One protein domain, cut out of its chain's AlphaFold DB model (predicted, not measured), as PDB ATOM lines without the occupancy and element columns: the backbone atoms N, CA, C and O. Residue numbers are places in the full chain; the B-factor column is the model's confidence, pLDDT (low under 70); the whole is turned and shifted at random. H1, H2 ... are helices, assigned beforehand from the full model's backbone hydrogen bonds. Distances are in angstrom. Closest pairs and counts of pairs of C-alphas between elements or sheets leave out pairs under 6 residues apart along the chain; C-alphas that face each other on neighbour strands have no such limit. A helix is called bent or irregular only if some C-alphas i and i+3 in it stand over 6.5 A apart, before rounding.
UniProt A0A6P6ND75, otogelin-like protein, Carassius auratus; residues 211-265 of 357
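Overview. This is residues 211 to 265 of the 357 residues of the protein "otogelin-like protein" of Carassius auratus (UniProt A0A6P6ND75). Reading from Ala 211, you meet three helices side by side in a small up-and-down bundle, their centres making a triangle, with the short H1 beside the longer pair H2 and H3. A long stretch without a named element, residues 219 to 230, joins H1 to H2, while a tight turn at Gly 246 joins H2 to H3. The printed part has 55 residues with three named helices in the order H1, H2, H3 and no named strand; its class is all helix. It is compact, with a radius of gyration of the C-alphas of 10.4 A, and elongated, spanning 30 by 17 by 16 A.

Arrangement. Begin with H1, residues 211 to 218, and H2, residues 231 to 245: they touch as a helical hairpin, closest at the C-alphas of Ala 211 and Arg 239, 4.3 A apart. They run opposite ways at a shallow tilt of 20 degrees. Go on to H3, residues 247 to 263, which forms a second helical hairpin with H2 at a shallow tilt of 27 degrees, opposite ways; their closest C-alphas, of Ala 242 and Leu 250, are 4.6 A apart. H3 touches H1 with residues 250 to 254 alone, the same way at a shallow tilt of 14 degrees; the closest C-alphas, of Cys 214 and Leu 250, are 7.0 A apart. In H2 and H3 every O i to N i+4 pair is within hydrogen-bond range; in H1 0 of 4 are, but 5 of 5 O i to N i+3 pairs are.

Along the chain. Find C-alpha 211 at (97.383, -14.217, 80.772); from there H1 runs 13.0 A to Met 218. It is neither bent nor irregular, but only just: C-alphas 213 and 216 are 6.1 A apart. H2 runs 20.8 A from Pro 231 to Cys 245, and H3 24.5 A from Ser 247 to C-alpha 263 at (94.048, -34.625, 94.890).

Size, cuts and confidence. Look for the two C-alphas farthest apart at Arg 244 and His 265, 30.6 A. The printed part has no cut; the link H1 to H2 is long. Mean pLDDT of the printed part is 95.7, and no printed residue is under 70.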
ATOM      1  N   ALA A 211      97.325 -12.976  81.536       96.88
ATOM      2  CA  ALA A 211      97.383 -14.217  80.772       96.88
ATOM      3  C   ALA A 211      98.816 -14.738  80.593       96.88
ATOM      4  O   ALA A 211      99.017 -15.948  80.584       96.88
ATOM      5  N   ALA A 212      99.823 -13.865  80.495       97.00
ATOM      6  CA  ALA A 212     101.223 -14.297  80.477       97.00
ATOM      7  C   ALA A 212     101.637 -14.988  81.790       97.00
ATOM      8  O   ALA A 212     102.355 -15.979  81.756       97.00
ATOM      9  N   GLN A 213     101.101 -14.558  82.940       97.88
ATOM     10  CA  GLN A 213     101.370 -15.206  84.233       97.88
ATOM     11  C   GLN A 213     100.854 -16.654  84.316       97.88
ATOM     12  O   GLN A 213     101.271 -17.406  85.193       97.88
ATOM     13  N   CYS A 214      99.978 -17.087  83.402       98.06
ATOM     14  CA  CYS A 214      99.553 -18.485  83.320       98.06
ATOM     15  C   CYS A 214     100.682 -19.439  82.911       98.06
ATOM     16  O   CYS A 214     100.554 -20.641  83.147       98.06
ATOM     17  N   ASP A 215     101.777 -18.933  82.328       97.81
ATOM     18  CA  ASP A 215     102.925 -19.742  81.902       97.81
ATOM     19  C   ASP A 215     103.571 -20.494  83.080       97.81
ATOM     20  O   ASP A 215     104.073 -21.599  82.880       97.81
ATOM     21  N   VAL A 216     103.398 -20.008  84.318       98.19
ATOM     22  CA  VAL A 216     103.806 -20.695  85.559       98.19
ATOM     23  C   VAL A 216     103.283 -22.134  85.657       98.19
ATOM     24  O   VAL A 216     103.933 -22.993  86.251       98.19
ATOM     25  N   LEU A 217     102.127 -22.440  85.046       98.38
ATOM     26  CA  LEU A 217     101.564 -23.796  85.003       98.38
ATOM     27  C   LEU A 217     102.473 -24.791  84.274       98.38
ATOM     28  O   LEU A 217     102.374 -25.991  84.525       98.38
ATOM     29  N   MET A 218     103.337 -24.306  83.383       97.50
ATOM     30  CA  MET A 218     104.303 -25.091  82.614       97.50
ATOM     31  C   MET A 218     105.705 -25.097  83.245       97.50
ATOM     32  O   MET A 218     106.583 -25.807  82.762       97.50
ATOM     33  N   GLU A 219     105.927 -24.319  84.304       97.31
ATOM     34  CA  GLU A 219     107.235 -24.112  84.928       97.31
ATOM     35  C   GLU A 219     107.486 -25.048  86.124       97.31
ATOM     36  O   GLU A 219     106.642 -25.863  86.515       97.31
ATOM     37  N   GLU A 220     108.666 -24.916  86.742       96.94
ATOM     38  CA  GLU A 220     109.121 -25.749  87.864       96.94
ATOM     39  C   GLU A 220     108.163 -25.742  89.062       96.94
ATOM     40  O   GLU A 220     108.025 -26.764  89.734       96.94
ATOM     41  N   VAL A 221     107.453 -24.630  89.300       97.00
ATOM     42  CA  VAL A 221     106.494 -24.496  90.411       97.00
ATOM     43  C   VAL A 221     105.416 -25.579  90.353       97.00
ATOM     44  O   VAL A 221     105.029 -26.099  91.396       97.00
ATOM     45  N   PHE A 222     104.949 -25.939  89.153       98.06
ATOM     46  CA  PHE A 222     103.914 -26.955  88.945       98.06
ATOM     47  C   PHE A 222     104.449 -28.284  88.393       98.06
ATOM     48  O   PHE A 222     103.702 -29.266  88.366       98.06
ATOM     49  N   ALA A 223     105.732 -28.360  88.029       97.81
ATOM     50  CA  ALA A 223     106.363 -29.555  87.465       97.81
ATOM     51  C   ALA A 223     106.110 -30.865  88.245       97.81
ATOM     52  O   ALA A 223     105.846 -31.883  87.597       97.81
ATOM     53  N   PRO A 224     106.088 -30.892  89.599       97.75
ATOM     54  CA  PRO A 224     105.776 -32.115  90.347       97.75
ATOM     55  C   PRO A 224     104.398 -32.725  90.031       97.75
ATOM     56  O   PRO A 224     104.186 -33.916  90.245       97.75
ATOM     57  N   CYS A 225     103.455 -31.926  89.525       98.19
ATOM     58  CA  CYS A 225     102.095 -32.355  89.202       98.19
ATOM     59  C   CYS A 225     101.941 -32.875  87.763       98.19
ATOM     60  O   CYS A 225     101.023 -33.649  87.482       98.19
ATOM     61  N   HIS A 226     102.850 -32.509  86.850       98.19
ATOM     62  CA  HIS A 226     102.723 -32.806  85.414       98.19
ATOM     63  C   HIS A 226     102.717 -34.305  85.092       98.19
ATOM     64  O   HIS A 226     102.157 -34.711  84.077       98.19
ATOM     65  N   ALA A 227     103.294 -35.136  85.967       97.00
ATOM     66  CA  ALA A 227     103.254 -36.594  85.845       97.00
ATOM     67  C   ALA A 227     101.845 -37.187  86.051       97.00
ATOM     68  O   ALA A 227     101.577 -38.296  85.594       97.00
ATOM     69  N   TYR A 228     100.959 -36.457  86.731       96.75
ATOM     70  CA  TYR A 228      99.594 -36.882  87.045       96.75
ATOM     71  C   TYR A 228      98.563 -36.173  86.169       96.75
ATOM     72  O   TYR A 228      97.595 -36.791  85.731       96.75
ATOM     73  N   VAL A 229      98.771 -34.879  85.905       96.12
ATOM     74  CA  VAL A 229      97.805 -34.032  85.201       96.12
ATOM     75  C   VAL A 229      98.520 -33.164  84.175       96.12
ATOM     76  O   VAL A 229      99.350 -32.330  84.529       96.12
ATOM     77  N   SER A 230      98.157 -33.300  82.899       96.19
ATOM     78  CA  SER A 230      98.717 -32.460  81.834       96.19
ATOM     79  C   SER A 230      98.327 -30.983  82.029       96.19
ATOM     80  O   SER A 230      97.132 -30.686  82.089       96.19
ATOM     81  N   PRO A 231      99.286 -30.037  82.057       97.44
ATOM     82  CA  PRO A 231      99.000 -28.611  82.251       97.44
ATOM     83  C   PRO A 231      98.416 -27.919  81.008       97.44
ATOM     84  O   PRO A 231      97.820 -26.854  81.128       97.44
ATOM     85  N   SER A 232      98.552 -28.504  79.812       96.38
ATOM     86  CA  SER A 232      98.248 -27.843  78.528       96.38
ATOM     87  C   SER A 232      96.833 -27.264  78.421       96.38
ATOM     88  O   SER A 232      96.654 -26.139  77.959       96.38
ATOM     89  N   MET A 233      95.828 -28.019  78.861       93.88
ATOM     90  CA  MET A 233      94.428 -27.603  78.801       93.88
ATOM     91  C   MET A 233      94.126 -26.503  79.831       93.88
ATOM     92  O   MET A 233      93.520 -25.485  79.497       93.88
ATOM     93  N   TYR A 234      94.635 -26.660  81.054       96.62
ATOM     94  CA  TYR A 234      94.490 -25.680  82.133       96.62
ATOM     95  C   TYR A 234      95.231 -24.374  81.840       96.62
ATOM     96  O   TYR A 234      94.745 -23.307  82.199       96.62
ATOM     97  N   HIS A 235      96.361 -24.434  81.133       97.56
ATOM     98  CA  HIS A 235      97.078 -23.259  80.638       97.56
ATOM     99  C   HIS A 235      96.215 -22.438  79.676       97.56
ATOM    100  O   HIS A 235      96.048 -21.236  79.877       97.56
ATOM    101  N   GLN A 236      95.570 -23.087  78.701       94.75
ATOM    102  CA  GLN A 236      94.657 -22.414  77.771       94.75
ATOM    103  C   GLN A 236      93.451 -21.800  78.491       94.75
ATOM    104  O   GLN A 236      93.111 -20.642  78.244       94.75
ATOM    105  N   GLN A 237      92.831 -22.541  79.416       94.44
ATOM    106  CA  GLN A 237      91.730 -22.011  80.222       94.44
ATOM    107  C   GLN A 237      92.174 -20.836  81.100       94.44
ATOM    108  O   GLN A 237      91.458 -19.844  81.197       94.44
ATOM    109  N   CYS A 238      93.358 -20.919  81.715       96.69
ATOM    110  CA  CYS A 238      93.911 -19.846  82.532       96.69
ATOM    111  C   CYS A 238      94.074 -18.572  81.708       96.69
ATOM    112  O   CYS A 238      93.586 -17.524  82.120       96.69
ATOM    113  N   ARG A 239      94.683 -18.657  80.517       95.69
ATOM    114  CA  ARG A 239      94.864 -17.495  79.634       95.69
ATOM    115  C   ARG A 239      93.530 -16.879  79.231       95.69
ATOM    116  O   ARG A 239      93.356 -15.668  79.348       95.69
ATOM    117  N   TYR A 240      92.579 -17.726  78.834       92.25
ATOM    118  CA  TYR A 240      91.222 -17.312  78.487       92.25
ATOM    119  C   TYR A 240      90.554 -16.552  79.646       92.25
ATOM    120  O   TYR A 240      90.056 -15.443  79.464       92.25
ATOM    121  N   GLN A 241      90.586 -17.112  80.857       91.19
ATOM    122  CA  GLN A 241      89.977 -16.520  82.051       91.19
ATOM    123  C   GLN A 241      90.701 -15.244  82.502       91.19
ATOM    124  O   GLN A 241      90.058 -14.229  82.771       91.19
ATOM    125  N   ALA A 242      92.033 -15.252  82.536       94.56
ATOM    126  CA  ALA A 242      92.843 -14.097  82.908       94.56
ATOM    127  C   ALA A 242      92.588 -12.904  81.976       94.56
ATOM    128  O   ALA A 242      92.435 -11.783  82.449       94.56
ATOM    129  N   CYS A 243      92.432 -13.130  80.668       92.56
ATOM    130  CA  CYS A 243      92.045 -12.065  79.745       92.56
ATOM    131  C   CYS A 243      90.608 -11.563  79.959       92.56
ATOM    132  O   CYS A 243      90.319 -10.396  79.687       92.56
ATOM    133  N   ARG A 244      89.703 -12.394  80.492       87.81
ATOM    134  CA  ARG A 244      88.329 -11.978  80.816       87.81
ATOM    135  C   ARG A 244      88.260 -11.065  82.032       87.81
ATOM    136  O   ARG A 244      87.674 -10.000  81.919       87.81
ATOM    137  N   CYS A 245      88.832 -11.454  83.173       88.31
ATOM    138  CA  CYS A 245      88.657 -10.687  84.419       88.31
ATOM    139  C   CYS A 245      89.945 -10.349  85.186       88.31
ATOM    140  O   CYS A 245      89.903  -9.963  86.353       88.31
ATOM    141  N   GLY A 246      91.097 -10.448  84.526       92.12
ATOM    142  CA  GLY A 246      92.383 -10.021  85.063       92.12
ATOM    143  C   GLY A 246      92.913 -10.930  86.173       92.12
ATOM    144  O   GLY A 246      92.805 -12.159  86.099       92.12
ATOM    145  N   SER A 247      93.500 -10.319  87.205       93.81
ATOM    146  CA  SER A 247      94.173 -11.025  88.304       93.81
ATOM    147  C   SER A 247      93.257 -11.991  89.057       93.81
ATOM    148  O   SER A 247      93.674 -13.106  89.355       93.81
ATOM    149  N   ALA A 248      92.000 -11.621  89.321       91.31
ATOM    150  CA  ALA A 248      91.066 -12.484  90.047       91.31
ATOM    151  C   ALA A 248      90.863 -13.829  89.324       91.31
ATOM    152  O   ALA A 248      91.021 -14.893  89.924       91.31
ATOM    153  N   CYS A 249      90.612 -13.784  88.012       92.75
ATOM    154  CA  CYS A 249      90.453 -14.973  87.176       92.75
ATOM    155  C   CYS A 249      91.746 -15.787  87.042       92.75
ATOM    156  O   CYS A 249      91.695 -17.017  87.091       92.75
ATOM    157  N   LEU A 250      92.899 -15.119  86.903       95.94
ATOM    158  CA  LEU A 250      94.213 -15.771  86.925       95.94
ATOM    159  C   LEU A 250      94.367 -16.607  88.202       95.94
ATOM    160  O   LEU A 250      94.640 -17.806  88.139       95.94
ATOM    161  N   CYS A 251      94.129 -16.002  89.365       95.69
ATOM    162  CA  CYS A 251      94.297 -16.679  90.643       95.69
ATOM    163  C   CYS A 251      93.291 -17.811  90.835       95.69
ATOM    164  O   CYS A 251      93.671 -18.867  91.337       95.69
ATOM    165  N   THR A 252      92.045 -17.639  90.393       95.12
ATOM    166  CA  THR A 252      91.047 -18.714  90.353       95.12
ATOM    167  C   THR A 252      91.537 -19.910  89.532       95.12
ATOM    168  O   THR A 252      91.473 -21.044  90.014       95.12
ATOM    169  N   ALA A 253      92.061 -19.676  88.326       96.75
ATOM    170  CA  ALA A 253      92.528 -20.740  87.439       96.75
ATOM    171  C   ALA A 253      93.750 -21.480  88.012       96.75
ATOM    172  O   ALA A 253      93.754 -22.711  88.066       96.75
ATOM    173  N   LEU A 254      94.748 -20.747  88.522       97.44
ATOM    174  CA  LEU A 254      95.921 -21.346  89.173       97.44
ATOM    175  C   LEU A 254      95.533 -22.143  90.424       97.44
ATOM    176  O   LEU A 254      96.008 -23.262  90.626       97.44
ATOM    177  N   SER A 255      94.620 -21.606  91.237       96.31
ATOM    178  CA  SER A 255      94.137 -22.290  92.440       96.31
ATOM    179  C   SER A 255      93.351 -23.558  92.102       96.31
ATOM    180  O   SER A 255      93.390 -24.524  92.862       96.31
ATOM    181  N   HIS A 256      92.633 -23.581  90.975       97.00
ATOM    182  CA  HIS A 256      91.946 -24.782  90.505       97.00
ATOM    183  C   HIS A 256      92.934 -25.876  90.088       97.00
ATOM    184  O   HIS A 256      92.790 -27.018  90.516       97.00
ATOM    185  N   TYR A 257      93.982 -25.543  89.331       97.56
ATOM    186  CA  TYR A 257      94.992 -26.542  88.968       97.56
ATOM    187  C   TYR A 257      95.761 -27.050  90.198       97.56
ATOM    188  O   TYR A 257      95.928 -28.256  90.364       97.56
ATOM    189  N   ALA A 258      96.119 -26.160  91.133       96.88
ATOM    190  CA  ALA A 258      96.715 -26.549  92.414       96.88
ATOM    191  C   ALA A 258      95.801 -27.477  93.239       96.88
ATOM    192  O   ALA A 258      96.285 -28.426  93.859       96.88
ATOM    193  N   TYR A 259      94.484 -27.249  93.216       96.06
ATOM    194  CA  TYR A 259      93.499 -28.134  93.842       96.06
ATOM    195  C   TYR A 259      93.525 -29.544  93.235       96.06
ATOM    196  O   TYR A 259      93.560 -30.527  93.976       96.06
ATOM    197  N   ILE A 260      93.576 -29.656  91.904       96.00
ATOM    198  CA  ILE A 260      93.657 -30.953  91.219       96.00
ATOM    199  C   ILE A 260      94.977 -31.658  91.563       96.00
ATOM    200  O   ILE A 260      94.966 -32.837  91.906       96.00
ATOM    201  N   CYS A 261      96.103 -30.943  91.569       97.00
ATOM    202  CA  CYS A 261      97.388 -31.499  92.003       97.00
ATOM    203  C   CYS A 261      97.322 -32.050  93.433       97.00
ATOM    204  O   CYS A 261      97.792 -33.158  93.706       97.00
ATOM    205  N   ASN A 262      96.657 -31.329  94.338       95.19
ATOM    206  CA  ASN A 262      96.510 -31.750  95.725       95.19
ATOM    207  C   ASN A 262      95.670 -33.033  95.874       95.19
ATOM    208  O   ASN A 262      95.901 -33.800  96.808       95.19
ATOM    209  N   LYS A 263      94.753 -33.328  94.938       92.69
ATOM    210  CA  LYS A 263      94.048 -34.625  94.890       92.69
ATOM    211  C   LYS A 263      94.961 -35.806  94.589       92.69
ATOM    212  O   LYS A 263      94.671 -36.917  95.017       92.69
ATOM    213  N   HIS A 264      96.071 -35.560  93.903       94.19
ATOM    214  CA  HIS A 264      97.137 -36.537  93.690       94.19
ATOM    215  C   HIS A 264      98.209 -36.478  94.788       94.19
ATOM    216  O   HIS A 264      99.309 -36.990  94.603       94.19
ATOM    217  N   HIS A 265      97.898 -35.855  95.932       94.19
ATOM    218  CA  HIS A 265      98.817 -35.639  97.052       94.19
ATOM    219  C   HIS A 265     100.056 -34.802  96.695       94.19
ATOM    220  O   HIS A 265     101.069 -34.857  97.390       94.19
TER     221      HIS A 265